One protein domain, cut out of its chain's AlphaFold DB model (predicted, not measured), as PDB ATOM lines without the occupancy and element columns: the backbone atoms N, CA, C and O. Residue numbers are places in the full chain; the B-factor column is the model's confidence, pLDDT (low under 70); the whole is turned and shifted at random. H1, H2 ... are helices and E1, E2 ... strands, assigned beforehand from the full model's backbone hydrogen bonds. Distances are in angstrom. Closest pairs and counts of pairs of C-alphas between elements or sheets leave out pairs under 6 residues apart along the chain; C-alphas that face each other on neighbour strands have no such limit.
ATOM      1  N   SER A  19      95.569 175.290 191.302       97.06
ATOM      2  CA  SER A  19      95.416 174.481 192.510       97.06
ATOM      3  C   SER A  19      96.735 173.805 192.846       97.06
ATOM      4  O   SER A  19      97.405 173.277 191.956       97.06
ATOM      5  N   VAL A  20      97.099 173.800 194.128       97.31
ATOM      6  CA  VAL A  20      98.218 172.994 194.626       97.31
ATOM      7  C   VAL A  20      97.860 171.518 194.484       97.31
ATOM      8  O   VAL A  20      96.769 171.103 194.870       97.31
ATOM      9  N   ILE A  21      98.782 170.737 193.930       97.50
ATOM     10  CA  ILE A  21      98.663 169.281 193.805       97.50
ATOM     11  C   ILE A  21      99.520 168.574 194.847       97.50
ATOM     12  O   ILE A  21      99.064 167.598 195.433       97.50
ATOM     13  N   ASP A  22     100.742 169.057 195.066       97.62
ATOM     14  CA  ASP A  22     101.686 168.440 195.991       97.62
ATOM     15  C   ASP A  22     102.717 169.465 196.488       97.62
ATOM     16  O   ASP A  22     103.020 170.450 195.798       97.62
ATOM     17  N   ILE A  23     103.230 169.249 197.694       97.19
ATOM     18  CA  ILE A  23     104.226 170.095 198.350       97.19
ATOM     19  C   ILE A  23     105.273 169.200 199.002       97.19
ATOM     20  O   ILE A  23     104.972 168.451 199.926       97.19
ATOM     21  N   ASP A  24     106.523 169.395 198.601       96.19
ATOM     22  CA  ASP A  24     107.692 168.878 199.304       96.19
ATOM     23  C   ASP A  24     108.455 170.030 199.985       96.19
ATOM     24  O   ASP A  24     108.091 171.205 199.848       96.19
ATOM     25  N   LYS A  25     109.527 169.729 200.724       90.88
ATOM     26  CA  LYS A  25     110.428 170.750 201.278       90.88
ATOM     27  C   LYS A  25     111.056 171.628 200.189       90.88
ATOM     28  O   LYS A  25     111.190 172.829 200.404       90.88
ATOM     29  N   ASP A  26     111.355 171.069 199.015       91.94
ATOM     30  CA  ASP A  26     112.170 171.761 198.005       91.94
ATOM     31  C   ASP A  26     111.342 172.308 196.824       91.94
ATOM     32  O   ASP A  26     111.785 173.197 196.095       91.94
ATOM     33  N   TRP A  27     110.095 171.853 196.646       96.38
ATOM     34  CA  TRP A  27     109.242 172.261 195.519       96.38
ATOM     35  C   TRP A  27     107.730 172.223 195.813       96.38
ATOM     36  O   TRP A  27     107.257 171.555 196.732       96.38
ATOM     37  N   THR A  28     106.953 172.950 195.010       97.88
ATOM     38  CA  THR A  28     105.483 172.884 194.990       97.88
ATOM     39  C   THR A  28     104.997 172.625 193.574       97.88
ATOM     40  O   THR A  28     105.404 173.322 192.641       97.88
ATOM     41  N   VAL A  29     104.099 171.653 193.420       97.69
ATOM     42  CA  VAL A  29     103.430 171.363 192.152       97.69
ATOM     43  C   VAL A  29     102.044 171.985 192.149       97.69
ATOM     44  O   VAL A  29     101.250 171.804 193.072       97.69
ATOM     45  N   TRP A  30     101.742 172.672 191.058       98.06
ATOM     46  CA  TRP A  30     100.466 173.309 190.788       98.06
ATOM     47  C   TRP A  30      99.875 172.774 189.493       98.06
ATOM     48  O   TRP A  30     100.595 172.326 188.597       98.06
ATOM     49  N   ARG A  31      98.557 172.884 189.367       97.38
ATOM     50  CA  ARG A  31      97.829 172.551 188.146       97.38
ATOM     51  C   ARG A  31      96.706 173.549 187.895       97.38
ATOM     52  O   ARG A  31      96.002 173.919 188.834       97.38
ATOM     53  N   ASN A  32      96.503 173.928 186.637       96.25
ATOM     54  CA  ASN A  32      95.335 174.705 186.217       96.25
ATOM     55  C   ASN A  32      94.254 173.834 185.543       96.25
ATOM     56  O   ASN A  32      94.451 172.648 185.251       96.25
ATOM     57  N   SER A  33      93.088 174.427 185.277       94.12
ATOM     58  CA  SER A  33      91.950 173.751 184.633       94.12
ATOM     59  C   SER A  33      92.225 173.309 183.189       94.12
ATOM     60  O   SER A  33      91.596 172.369 182.708       94.12
ATOM     61  N   GLU A  34      93.200 173.926 182.519       92.75
ATOM     62  CA  GLU A  34      93.644 173.562 181.168       92.75
ATOM     63  C   GLU A  34      94.597 172.352 181.158       92.75
ATOM     64  O   GLU A  34      94.982 171.861 180.096       92.75
ATOM     65  N   GLY A  35      94.961 171.830 182.335       94.00
ATOM     66  CA  GLY A  35      95.830 170.663 182.469       94.00
ATOM     67  C   GLY A  35      97.323 170.972 182.374       94.00
ATOM     68  O   GLY A  35      98.107 170.030 182.252       94.00
ATOM     69  N   VAL A  36      97.716 172.246 182.453       96.56
ATOM     70  CA  VAL A  36      99.119 172.651 182.599       96.56
ATOM     71  C   VAL A  36      99.555 172.381 184.033       96.56
ATOM     72  O   VAL A  36      98.847 172.726 184.982       96.56
ATOM     73  N   PHE A  37     100.729 171.780 184.182       97.56
ATOM     74  CA  PHE A  37     101.395 171.593 185.462       97.56
ATOM     75  C   PHE A  37     102.551 172.572 185.581       97.56
ATOM     76  O   PHE A  37     103.283 172.776 184.611       97.56
ATOM     77  N   ALA A  38     102.726 173.128 186.774       97.50
ATOM     78  CA  ALA A  38     103.857 173.971 187.118       97.50
ATOM     79  C   ALA A  38     104.561 173.403 188.349       97.50
ATOM     80  O   ALA A  38     103.918 173.167 189.369       97.50
ATOM     81  N   LEU A  39     105.869 173.199 188.266       97.12
ATOM     82  CA  LEU A  39     106.718 172.908 189.414       97.12
ATOM     83  C   LEU A  39     107.482 174.181 189.752       97.12
ATOM     84  O   LEU A  39     108.261 174.649 188.927       97.12
ATOM     85  N   SER A  40     107.250 174.734 190.939       97.81
ATOM     86  CA  SER A  40     108.024 175.857 191.465       97.81
ATOM     87  C   SER A  40     109.011 175.369 192.514       97.81
ATOM     88  O   SER A  40     108.633 174.652 193.443       97.81
ATOM     89  N   SER A  41     110.264 175.773 192.375       97.06
ATOM     90  CA  SER A  41     111.362 175.438 193.275       97.06
ATOM     91  C   SER A  41     112.314 176.616 193.436       97.06
ATOM     92  O   SER A  41     112.303 177.566 192.652       97.06
ATOM     93  N   VAL A  42     113.154 176.527 194.458       95.69
ATOM     94  CA  VAL A  42     114.246 177.458 194.732       95.69
ATOM     95  C   VAL A  42     115.521 176.636 194.840       95.69
ATOM     96  O   VAL A  42     115.532 175.610 195.522       95.69
ATOM     97  N   CYS A  43     116.590 177.064 194.182       93.88
ATOM     98  CA  CYS A  43     117.871 176.367 194.228       93.88
ATOM     99  C   CYS A  43     119.040 177.347 194.287       93.88
ATOM    100  O   CYS A  43     118.925 178.508 193.899       93.88
ATOM    101  N   ILE A  44     120.167 176.863 194.812       93.62
ATOM    102  CA  ILE A  44     121.440 177.575 194.714       93.62
ATOM    103  C   ILE A  44     122.044 177.231 193.358       93.62
ATOM    104  O   ILE A  44     122.209 176.050 193.043       93.62
ATOM    105  N   VAL A  45     122.382 178.253 192.580       90.50
ATOM    106  CA  VAL A  45     123.107 178.119 191.319       90.50
ATOM    107  C   VAL A  45     124.569 178.478 191.553       90.50
ATOM    108  O   VAL A  45     124.887 179.538 192.086       90.50
ATOM    109  N   ASP A  46     125.453 177.566 191.153       90.25
ATOM    110  CA  ASP A  46     126.904 177.747 191.121       90.25
ATOM    111  C   ASP A  46     127.388 177.388 189.713       90.25
ATOM    112  O   ASP A  46     127.535 176.216 189.358       90.25
ATOM    113  N   ASN A  47     127.521 178.411 188.871       81.12
ATOM    114  CA  ASN A  47     127.847 178.272 187.451       81.12
ATOM    115  C   ASN A  47     129.295 178.680 187.127       81.12
ATOM    116  O   ASN A  47     129.671 178.703 185.957       81.12
ATOM    117  N   GLY A  48     130.099 179.028 188.138       83.25
ATOM    118  CA  GLY A  48     131.484 179.482 187.981       83.25
ATOM    119  C   GLY A  48     131.667 180.888 187.385       83.25
ATOM    120  O   GLY A  48     132.797 181.374 187.359       83.25
ATOM    121  N   TYR A  49     130.598 181.555 186.935       80.62
ATOM    122  CA  TYR A  49     130.638 182.925 186.399       80.62
ATOM    123  C   TYR A  49     130.236 183.974 187.437       80.62
ATOM    124  O   TYR A  49     130.787 185.075 187.454       80.62
ATOM    125  N   LEU A  50     129.284 183.630 188.303       85.25
ATOM    126  CA  LEU A  50     128.819 184.458 189.413       85.25
ATOM    127  C   LEU A  50     129.068 183.728 190.742       85.25
ATOM    128  O   LEU A  50     129.131 182.496 190.756       85.25
ATOM    129  N   PRO A  51     129.190 184.453 191.873       90.50
ATOM    130  CA  PRO A  51     129.150 183.828 193.191       90.50
ATOM    131  C   PRO A  51     127.885 182.967 193.359       90.50
ATOM    132  O   PRO A  51     126.847 183.318 192.788       90.50
ATOM    133  N   PRO A  52     127.930 181.882 194.157       92.94
ATOM    134  CA  PRO A  52     126.748 181.075 194.427       92.94
ATOM    135  C   PRO A  52     125.591 181.926 194.954       92.94
ATOM    136  O   PRO A  52     125.752 182.659 195.933       92.94
ATOM    137  N   HIS A  53     124.429 181.817 194.317       92.31
ATOM    138  CA  HIS A  53     123.260 182.640 194.625       92.31
ATOM    139  C   HIS A  53     121.959 181.855 194.456       92.31
ATOM    140  O   HIS A  53     121.936 180.768 193.881       92.31
ATOM    141  N   TRP A  54     120.870 182.390 195.008       94.81
ATOM    142  CA  TRP A  54     119.550 181.774 194.911       94.81
ATOM    143  C   TRP A  54     118.859 182.152 193.603       94.81
ATOM    144  O   TRP A  54     118.754 183.335 193.273       94.81
ATOM    145  N   GLU A  55     118.287 181.159 192.933       95.00
ATOM    146  CA  GLU A  55     117.396 181.354 191.796       95.00
ATOM    147  C   GLU A  55     116.035 180.696 192.040       95.00
ATOM    148  O   GLU A  55     115.919 179.635 192.665       95.00
ATOM    149  N   TRP A  56     114.987 181.339 191.528       96.31
ATOM    150  CA  TRP A  56     113.687 180.712 191.343       96.31
ATOM    151  C   TRP A  56     113.690 179.928 190.037       96.31
ATOM    152  O   TRP A  56     114.037 180.467 188.989       96.31
ATOM    153  N   LEU A  57     113.221 178.684 190.100       95.75
ATOM    154  CA  LEU A  57     112.979 177.834 188.940       95.75
ATOM    155  C   LEU A  57     111.497 177.479 188.883       95.75
ATOM    156  O   LEU A  57     110.956 176.880 189.816       95.75
ATOM    157  N   ILE A  58     110.853 177.809 187.767       96.94
ATOM    158  CA  ILE A  58     109.491 177.379 187.467       96.94
ATOM    159  C   ILE A  58     109.508 176.554 186.184       96.94
ATOM    160  O   ILE A  58     109.924 177.019 185.123       96.94
ATOM    161  N   SER A  59     109.049 175.306 186.268       95.88
ATOM    162  CA  SER A  59     108.937 174.413 185.119       95.88
ATOM    163  C   SER A  59     107.485 174.139 184.765       95.88
ATOM    164  O   SER A  59     106.724 173.656 185.598       95.88
ATOM    165  N   PHE A  60     107.119 174.385 183.509       96.31
ATOM    166  CA  PHE A  60     105.788 174.143 182.971       96.31
ATOM    167  C   PHE A  60     105.773 172.936 182.037       96.31
ATOM    168  O   PHE A  60     106.603 172.824 181.127       96.31
ATOM    169  N   SER A  61     104.810 172.035 182.224       95.69
ATOM    170  CA  SER A  61     104.651 170.853 181.374       95.69
ATOM    171  C   SER A  61     103.192 170.432 181.204       95.69
ATOM    172  O   SER A  61     102.326 170.776 182.003       95.69
ATOM    173  N   MET A  62     102.951 169.603 180.187       95.56
ATOM    174  CA  MET A  62     101.701 168.855 180.009       95.56
ATOM    175  C   MET A  62     101.859 167.394 180.461       95.56
ATOM    176  O   MET A  62     101.394 166.479 179.779       95.56
ATOM    177  N   MET A  63     102.592 167.154 181.560       90.88
ATOM    178  CA  MET A  63     102.940 165.813 182.069       90.88
ATOM    179  C   MET A  63     103.590 164.924 181.003       90.88
ATOM    180  O   MET A  63     103.194 163.783 180.782       90.88
ATOM    181  N   GLY A  64     104.553 165.490 180.274       84.81
ATOM    182  CA  GLY A  64     105.313 164.781 179.243       84.81
ATOM    183  C   GLY A  64     104.553 164.460 177.952       84.81
ATOM    184  O   GLY A  64     105.165 163.932 177.030       84.81
ATOM    185  N   ARG A  65     103.259 164.802 177.835       88.56
ATOM    186  CA  ARG A  65     102.470 164.535 176.617       88.56
ATOM    187  C   ARG A  65     102.972 165.329 175.410       88.56
ATOM    188  O   ARG A  65     103.103 164.778 174.326       88.56
ATOM    189  N   TYR A  66     103.210 166.625 175.597       90.19
ATOM    190  CA  TYR A  66     103.770 167.526 174.589       90.19
ATOM    191  C   TYR A  66     104.356 168.780 175.249       90.19
ATOM    192  O   TYR A  66     104.004 169.119 176.383       90.19
ATOM    193  N   ARG A  67     105.241 169.481 174.526       92.44
ATOM    194  CA  ARG A  67     105.825 170.751 174.979       92.44
ATOM    195  C   ARG A  67     104.782 171.878 174.924       92.44
ATOM    196  O   ARG A  67     104.166 172.053 173.872       92.44
ATOM    197  N   PRO A  68     104.584 172.664 176.004       93.00
ATOM    198  CA  PRO A  68     103.697 173.828 175.980       93.00
ATOM    199  C   PRO A  68     104.033 174.810 174.847       93.00
ATOM    200  O   PRO A  68     105.190 175.192 174.652       93.00
ATOM    201  N   SER A  69     103.019 175.245 174.096       92.81
ATOM    202  CA  SER A  69     103.203 176.183 172.980       92.81
ATOM    203  C   SER A  69     103.531 177.600 173.465       92.81
ATOM    204  O   SER A  69     103.246 177.955 174.605       92.81
ATOM    205  N   ASN A  70     104.072 178.454 172.589       92.75
ATOM    206  CA  ASN A  70     104.317 179.871 172.917       92.75
ATOM    207  C   ASN A  70     103.037 180.613 173.320       92.75
ATOM    208  O   ASN A  70     103.055 181.401 174.258       92.75
ATOM    209  N   LYS A  71     101.912 180.324 172.652       94.12
ATOM    210  CA  LYS A  71     100.613 180.922 172.988       94.12
ATOM    211  C   LYS A  71     100.156 180.526 174.394       94.12
ATOM    212  O   LYS A  71      99.664 181.374 175.128       94.12
ATOM    213  N   MET A  72     100.323 179.253 174.750       94.44
ATOM    214  CA  MET A  72     100.011 178.751 176.088       94.44
ATOM    215  C   MET A  72     100.924 179.391 177.132       94.44
ATOM    216  O   MET A  72     100.434 179.884 178.142       94.44
ATOM    217  N   MET A  73     102.230 179.452 176.857       94.88
ATOM    218  CA  MET A  73     103.172 180.043 177.800       94.88
ATOM    219  C   MET A  73     102.928 181.518 178.043       94.88
ATOM    220  O   MET A  73     103.005 181.927 179.188       94.88
ATOM    221  N   LYS A  74     102.571 182.300 177.020       94.81
ATOM    222  CA  LYS A  74     102.249 183.718 177.211       94.81
ATOM    223  C   LYS A  74     101.203 183.916 178.317       94.81
ATOM    224  O   LYS A  74     101.445 184.658 179.256       94.81
ATOM    225  N   LYS A  75     100.087 183.185 178.236       93.94
ATOM    226  CA  LYS A  75      99.018 183.241 179.241       93.94
ATOM    227  C   LYS A  75      99.497 182.768 180.619       93.94
ATOM    228  O   LYS A  75      99.210 183.401 181.624       93.94
ATOM    229  N   VAL A  76     100.220 181.650 180.667       95.31
ATOM    230  CA  VAL A  76     100.706 181.072 181.928       95.31
ATOM    231  C   VAL A  76     101.706 181.996 182.631       95.31
ATOM    232  O   VAL A  76     101.657 182.115 183.849       95.31
ATOM    233  N   LEU A  77     102.589 182.662 181.885       95.81
ATOM    234  CA  LEU A  77     103.551 183.608 182.449       95.81
ATOM    235  C   LEU A  77     102.845 184.834 183.036       95.81
ATOM    236  O   LEU A  77     103.181 185.218 184.150       95.81
ATOM    237  N   GLU A  78     101.829 185.368 182.353       94.19
ATOM    238  CA  GLU A  78     100.982 186.457 182.870       94.19
ATOM    239  C   GLU A  78     100.256 186.038 184.167       94.19
ATOM    240  O   GLU A  78     100.261 186.760 185.159       94.19
ATOM    241  N   GLU A  79      99.681 184.828 184.218       94.94
ATOM    242  CA  GLU A  79      99.020 184.307 185.430       94.94
ATOM    243  C   GLU A  79      99.983 184.148 186.617       94.94
ATOM    244  O   GLU A  79      99.572 184.219 187.778       94.94
ATOM    245  N   TRP A  80     101.267 183.926 186.347       95.75
ATOM    246  CA  TRP A  80     102.291 183.751 187.370       95.75
ATOM    247  C   TRP A  80     103.103 185.015 187.673       95.75
ATOM    248  O   TRP A  80     103.881 184.991 188.627       95.75
ATOM    249  N   GLY A  81     102.934 186.099 186.912       95.12
ATOM    250  CA  GLY A  81     103.783 187.288 187.024       95.12
ATOM    251  C   GLY A  81     105.256 186.985 186.717       95.12
ATOM    252  O   GLY A  81     106.134 187.374 187.484       95.12
ATOM    253  N   LEU A  82     105.516 186.184 185.678       94.38
ATOM    254  CA  LEU A  82     106.851 185.700 185.289       94.38
ATOM    255  C   LEU A  82     107.350 186.325 183.978       94.38
ATOM    256  O   LEU A  82     108.167 185.727 183.281       94.38
ATOM    257  N   GLU A  83     106.851 187.493 183.590       92.06
ATOM    258  CA  GLU A  83     107.201 188.150 182.325       92.06
ATOM    259  C   GLU A  83     108.695 188.485 182.223       92.06
ATOM    260  O   GLU A  83     109.261 188.435 181.131       92.06
ATOM    261  N   ASP A  84     109.332 188.751 183.362       90.81
ATOM    262  CA  ASP A  84     110.762 189.049 183.461       90.81
ATOM    263  C   ASP A  84     111.628 187.786 183.646       90.81
ATOM    264  O   ASP A  84     112.854 187.881 183.718       90.81
ATOM    265  N   PHE A  85     111.024 186.595 183.757       92.75
ATOM    266  CA  PHE A  85     111.784 185.352 183.885       92.75
ATOM    267  C   PHE A  85     112.366 184.922 182.544       92.75
ATOM    268  O   PHE A  85     111.718 184.957 181.494       92.75
ATOM    269  N   GLU A  86     113.586 184.403 182.595       91.19
ATOM    270  CA  GLU A  86     114.279 183.931 181.410       91.19
ATOM    271  C   GLU A  86     113.976 182.453 181.156       91.19
ATOM    272  O   GLU A  86     114.183 181.606 182.025       91.19
ATOM    273  N   GLU A  87     113.510 182.115 179.950       91.06
ATOM    274  CA  GLU A  87     113.398 180.708 179.567       91.06
ATOM    275  C   GLU A  87     114.783 180.099 179.323       91.06
ATOM    276  O   GLU A  87     115.558 180.594 178.500       91.06
ATOM    277  N   ASP A  88     115.046 178.971 179.976       84.56
ATOM    278  CA  ASP A  88     116.163 178.091 179.661       84.56
ATOM    279  C   ASP A  88     115.859 177.303 178.377       84.56
ATOM    280  O   ASP A  88     114.956 176.456 178.317       84.56
ATOM    281  N   ASN A  89     116.627 177.608 177.333       71.88
ATOM    282  CA  ASN A  89     116.531 177.007 176.008       71.88
ATOM    283  C   ASN A  89     117.655 175.996 175.714       71.88
ATOM    284  O   ASN A  89     117.723 175.502 174.588       71.88
ATOM    285  N   HIS A  90     118.492 175.637 176.695       68.06
ATOM    286  CA  HIS A  90     119.662 174.770 176.489       68.06
ATOM    287  C   HIS A  90     119.312 173.291 176.234       68.06
ATOM    288  O   HIS A  90     120.200 172.476 176.000       68.06
ATOM    289  N   GLY A  91     118.028 172.913 176.258       64.50
ATOM    290  CA  GLY A  91     117.586 171.551 175.963       64.50
ATOM    291  C   GLY A  91     116.237 171.481 175.246       64.50
ATOM    292  O   GLY A  91     115.289 172.199 175.569       64.50
ATOM    293  N   CYS A  92     116.109 170.533 174.316       66.50
ATOM    294  CA  CYS A  92     114.889 170.231 173.553       66.50
ATOM    295  C   CYS A  92     113.849 169.405 174.345       66.50
ATOM    296  O   CYS A  92     113.181 168.522 173.809       66.50
ATOM    297  N   GLY A  93     113.699 169.683 175.643       80.19
ATOM    298  CA  GLY A  93     112.814 168.931 176.535       80.19
ATOM    299  C   GLY A  93     111.315 169.149 176.282       80.19
ATOM    300  O   GLY A  93     110.886 170.095 175.624       80.19
ATOM    301  N   VAL A  94     110.480 168.298 176.879       86.88
ATOM    302  CA  VAL A  94     109.006 168.428 176.854       86.88
ATOM    303  C   VAL A  94     108.460 169.454 177.854       86.88
ATOM    304  O   VAL A  94     107.288 169.811 177.795       86.88
ATOM    305  N   ALA A  95     109.291 169.947 178.770       92.62
ATOM    306  CA  ALA A  95     108.942 171.006 179.709       92.62
ATOM    307  C   ALA A  95     109.643 172.314 179.331       92.62
ATOM    308  O   ALA A  95     110.722 172.298 178.731       92.62
ATOM    309  N   ARG A  96     109.042 173.442 179.705       93.56
ATOM    310  CA  ARG A  96     109.633 174.780 179.571       93.56
ATOM    311  C   ARG A  96     110.042 175.264 180.948       93.56
ATOM    312  O   ARG A  96     109.251 175.145 181.878       93.56
ATOM    313  N   LYS A  97     111.279 175.721 181.094       93.69
ATOM    314  CA  LYS A  97     111.865 176.086 182.385       93.69
ATOM    315  C   LYS A  97     112.183 177.566 182.368       93.69
ATOM    316  O   LYS A  97     112.765 178.037 181.400       93.69
ATOM    317  N   TYR A  98     111.795 178.254 183.422       94.56
ATOM    318  CA  TYR A  98     111.952 179.686 183.582       94.56
ATOM    319  C   TYR A  98     112.735 179.945 184.853       94.56
ATOM    320  O   TYR A  98     112.409 179.379 185.901       94.56
ATOM    321  N   TRP A  99     113.755 180.780 184.729       93.56
ATOM    322  CA  TRP A  99     114.713 181.077 185.777       93.56
ATOM    323  C   TRP A  99     114.744 182.572 186.058       93.56
ATOM    324  O   TRP A  99     114.579 183.395 185.153       93.56
ATOM    325  N   MET A 100     114.962 182.920 187.319       93.94
ATOM    326  CA  MET A 100     115.277 184.283 187.720       93.94
ATOM    327  C   MET A 100     116.093 184.262 189.002       93.94
ATOM    328  O   MET A 100     115.682 183.672 190.005       93.94
ATOM    329  N   ALA A 101     117.214 184.980 188.991       93.94
ATOM    330  CA  ALA A 101     117.960 185.237 190.205       93.94
ATOM    331  C   ALA A 101     117.127 186.051 191.198       93.94
ATOM    332  O   ALA A 101     116.513 187.069 190.855       93.94
ATOM    333  N   ARG A 102     117.129 185.594 192.452       93.19
ATOM    334  CA  ARG A 102     116.402 186.240 193.544       93.19
ATOM    335  C   ARG A 102     116.843 187.692 193.693       93.19
ATOM    336  O   ARG A 102     116.010 188.600 193.655       93.19
ATOM    337  N   ASP A 103     118.148 187.877 193.845       92.19
ATOM    338  CA  ASP A 103     118.765 189.175 194.071       92.19
ATOM    339  C   ASP A 103     119.089 189.837 192.721       92.19
ATOM    340  O   ASP A 103     119.643 189.211 191.816       92.19
ATOM    341  N   GLU A 104     118.717 191.111 192.576       91.31
ATOM    342  CA  GLU A 104     118.792 191.844 191.303       91.31
ATOM    343  C   GLU A 104     120.213 191.963 190.746       91.31
ATOM    344  O   GLU A 104     120.393 191.953 189.532       91.31
ATOM    345  N   GLU A 105     121.230 192.016 191.611       91.94
ATOM    346  CA  GLU A 105     122.636 192.109 191.196       91.94
ATOM    347  C   GLU A 105     123.093 190.918 190.332       91.94
ATOM    348  O   GLU A 105     123.966 191.070 189.473       91.94
ATOM    349  N   TYR A 106     122.457 189.754 190.504       91.00
ATOM    350  CA  TYR A 106     122.759 188.531 189.761       91.00
ATOM    351  C   TYR A 106     121.884 188.344 188.513       91.00
ATOM    352  O   TYR A 106     122.106 187.397 187.759       91.00
ATOM    353  N   ARG A 107     120.921 189.238 188.241       90.25
ATOM    354  CA  ARG A 107     120.068 189.191 187.037       90.25
ATOM    355  C   ARG A 107     120.820 189.716 185.812       90.25
ATOM    356  O   ARG A 107     120.509 190.771 185.266       90.25
ATOM    357  N   GLN A 108     121.848 188.983 185.407       82.31
ATOM    358  CA  GLN A 108     122.612 189.245 184.192       82.31
ATOM    359  C   GLN A 108     122.021 188.438 183.027       82.31
ATOM    360  O   GLN A 108     121.592 187.302 183.246       82.31
ATOM    361  N   PRO A 109     122.015 188.967 181.789       76.38
ATOM    362  CA  PRO A 109     121.626 188.181 180.626       76.38
ATOM    363  C   PRO A 109     122.468 186.908 180.526       76.38
ATOM    364  O   PRO A 109     123.695 186.958 180.650       76.38
ATOM    365  N   CYS A 110     121.825 185.765 180.281       72.06
ATOM    366  CA  CYS A 110     122.551 184.516 180.071       72.06
ATOM    367  C   CYS A 110     123.503 184.644 178.858       72.06
ATOM    368  O   CYS A 110     123.016 184.896 177.749       72.06
ATOM    369  N   PRO A 111     124.827 184.413 179.010       72.12
ATOM    370  CA  PRO A 111     125.791 184.554 177.912       72.12
ATOM    371  C   PRO A 111     125.459 183.704 176.679       72.12
ATOM    372  O   PRO A 111     125.754 184.092 175.551       72.12
ATOM    373  N   CYS A 112     124.802 182.562 176.886       70.88
ATOM    374  CA  CYS A 112     124.428 181.621 175.836       70.88
ATOM    375  C   CYS A 112     123.309 182.138 174.915       70.88
ATOM    376  O   CYS A 112     123.117 181.608 173.822       70.88
ATOM    377  N   LYS A 113     122.566 183.187 175.301       68.25
ATOM    378  CA  LYS A 113     121.532 183.788 174.433       68.25
ATOM    379  C   LYS A 113     122.113 184.550 173.243       68.25
ATOM    380  O   LYS A 113     121.454 184.644 172.206       68.25
ATOM    381  N   ASP A 114     123.349 185.022 173.373       71.31
ATOM    382  CA  ASP A 114     124.108 185.649 172.286       71.31
ATOM    383  C   ASP A 114     124.825 184.613 171.407       71.31
ATOM    384  O   ASP A 114     125.565 184.951 170.475       71.31
ATOM    385  N   GLU A 115     124.592 183.330 171.679       73.06
ATOM    386  CA  GLU A 115     125.143 182.224 170.922       73.06
ATOM    387  C   GLU A 115     124.104 181.683 169.921       73.06
ATOM    388  O   GLU A 115     122.884 181.859 170.029       73.06
ATOM    389  N   GLU A 116     124.594 181.083 168.845       76.19
ATOM    390  CA  GLU A 116     123.807 180.254 167.944       76.19
ATOM    391  C   GLU A 116     124.122 178.787 168.226       76.19
ATOM    392  O   GLU A 116     125.284 178.404 168.382       76.19
ATOM    393  N   MET A 117     123.071 177.971 168.306       79.06
ATOM    394  CA  MET A 117     123.207 176.526 168.429       79.06
ATOM    395  C   MET A 117     123.474 175.932 167.051       79.06
ATOM    396  O   MET A 117     122.687 176.128 166.122       79.06
ATOM    397  N   ILE A 118     124.560 175.180 166.932       80.50
ATOM    398  CA  ILE A 118     124.956 174.475 165.717       80.50
ATOM    399  C   ILE A 118     124.796 172.984 165.949       80.50
ATOM    400  O   ILE A 118     125.100 172.468 167.022       80.50
ATOM    401  N   THR A 119     124.289 172.299 164.928       86.31
ATOM    402  CA  THR A 119     124.205 170.840 164.893       86.31
ATOM    403  C   THR A 119     125.062 170.331 163.735       86.31
ATOM    404  O   THR A 119     124.785 170.658 162.582       86.31
ATOM    405  N   GLU A 120     126.099 169.550 164.040       86.19
ATOM    406  CA  GLU A 120     126.994 168.903 163.071       86.19
ATOM    407  C   GLU A 120     126.961 167.383 163.285       86.19
ATOM    408  O   GLU A 120     127.623 166.839 164.170       86.19
ATOM    409  N   GLY A 121     126.148 166.684 162.487       88.56
ATOM    410  CA  GLY A 121     125.862 165.265 162.721       88.56
ATOM    411  C   GLY A 121     125.165 165.066 164.070       88.56
ATOM    412  O   GLY A 121     124.137 165.689 164.323       88.56
ATOM    413  N   ASP A 122     125.753 164.233 164.931       85.25
ATOM    414  CA  ASP A 122     125.255 163.963 166.289       85.25
ATOM    415  C   ASP A 122     125.753 164.978 167.338       85.25
ATOM    416  O   ASP A 122     125.375 164.905 168.508       85.25
ATOM    417  N   TYR A 123     126.611 165.927 166.949       74.25
ATOM    418  CA  TYR A 123     127.169 166.923 167.862       74.25
ATOM    419  C   TYR A 123     126.322 168.195 167.880       74.25
ATOM    420  O   TYR A 123     126.036 168.779 166.835       74.25
ATOM    421  N   GLN A 124     125.984 168.665 169.083       74.94
ATOM    422  CA  GLN A 124     125.422 169.995 169.318       74.94
ATOM    423  C   GLN A 124     126.379 170.843 170.146       74.94
ATOM    424  O   GLN A 124     126.855 170.410 171.195       74.94
ATOM    425  N   TYR A 125     126.638 172.061 169.682       79.50
ATOM    426  CA  TYR A 125     127.455 173.043 170.390       79.50
ATOM    427  C   TYR A 125     126.935 174.459 170.134       79.50
ATOM    428  O   TYR A 125     126.267 174.714 169.130       79.50
ATOM    429  N   SER A 126     127.230 175.384 171.043       75.94
ATOM    430  CA  SER A 126     126.931 176.806 170.880       75.94
ATOM    431  C   SER A 126     128.171 177.564 170.392       75.94
ATOM    432  O   SER A 126     129.307 177.210 170.718       75.94
ATOM    433  N   ARG A 127     127.984 178.604 169.572       80.69
ATOM    434  CA  ARG A 127     129.045 179.574 169.238       80.69
ATOM    435  C   ARG A 127     128.509 180.996 169.313       80.69
ATOM    436  O   ARG A 127     127.357 181.222 168.966       80.69
ATOM    437  N   LYS A 128     129.342 181.973 169.682       77.94
ATOM    438  CA  LYS A 128     128.948 183.393 169.646       77.94
ATOM    439  C   LYS A 128     128.513 183.810 168.241       77.94
ATOM    440  O   LYS A 128     129.213 183.509 167.269       77.94
ATOM    441  N   ARG A 129     127.387 184.522 168.145       70.50
ATOM    442  CA  ARG A 129     126.937 185.143 166.893       70.50
ATOM    443  C   ARG A 129     127.968 186.192 166.460       70.50
ATOM    444  O   ARG A 129     128.462 186.948 167.296       70.50
TER     445      ARG A 129
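This is residues 19 to 129 of the 130 residues of an uncharacterized protein of Kordiimonas sp (UniProt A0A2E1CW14). What is the main shape? One strongly twisted sheet of six strands, with H1 over one face, makes the body, and the hairpin E7 and E8 lies off to one end, beyond H2, where residues 119 to 124 stick out. How is it built? The printed part has 111 residues, with named elements in the order E1 E2 E3 E4 H1 E5 E6 H2 E7 E8; the class is mixed, helices and strands, and the large sheet, in the order E1 E2 E3 E4 E6 E5, is antiparallel. How large is it? It is only just compact, close to loose, with a radius of gyration of the C-alphas of 15.4 A and spans of 41 by 35 by 23 A.

How does the sheet begin? E1, residues 19 to 23, E2, 27 to 32, E3, 37 to 45, and E4, 53 to 61, form a meander, each strand the antiparallel neighbour of the one before. N 21 and O 29 of E1 and E2 are 2.8 A apart, N 30 and O 38 of E2 and E3 2.8 A, and N 39 and O 59 of E3 and E4 2.8 A, within hydrogen-bond range. What follows E4? H1, residues 70 to 80, is on the sheet at a height of 9.4 A, over E4, slantwise to the strands at 54 degrees to E4 on the local plane; 6 of its 7 O i to N i+4 pairs are within hydrogen-bond range. E4, H1 and E5, residues 86 to 88, form a split strand-helix-strand unit, two strands running the same way with E6, residues 96 to 101, between them, and its crossover is right-handed. How are the last strands paired? N 58 and O 98 of E4 and E6 are 2.9 A apart, and N 88 and O 97 of the hairpin E5 and E6 2.8 A. H2, residues 111 to 114, too short for an O i to N i+4 pair, is not on the sheet; E7, 115 to 120, and E8, 123 to 128, form a hairpin, with N 118 and O 125 2.8 A apart.

Where does the printed part begin? C-alpha 19, in E1, is at (95.416, 174.481, 192.510). Which elements are long? E4 measures 25.7 A from first to last C-alpha and E3 23.4 A, bending by 54 degrees at residue 42; H1 measures 15.1 A. Where does E8 end? C-alpha 128 is at (128.948, 183.393, 169.646).

How far does it reach? The two C-alphas farthest apart, those of Ser 19 and Gly 121, are 43.6 A apart. Is it whole? The printed part has no cut, and no link is long. Where is confidence low? Residues 90 to 92 and residue 113 are under 70, and the mean pLDDT of the printed part is 89.2.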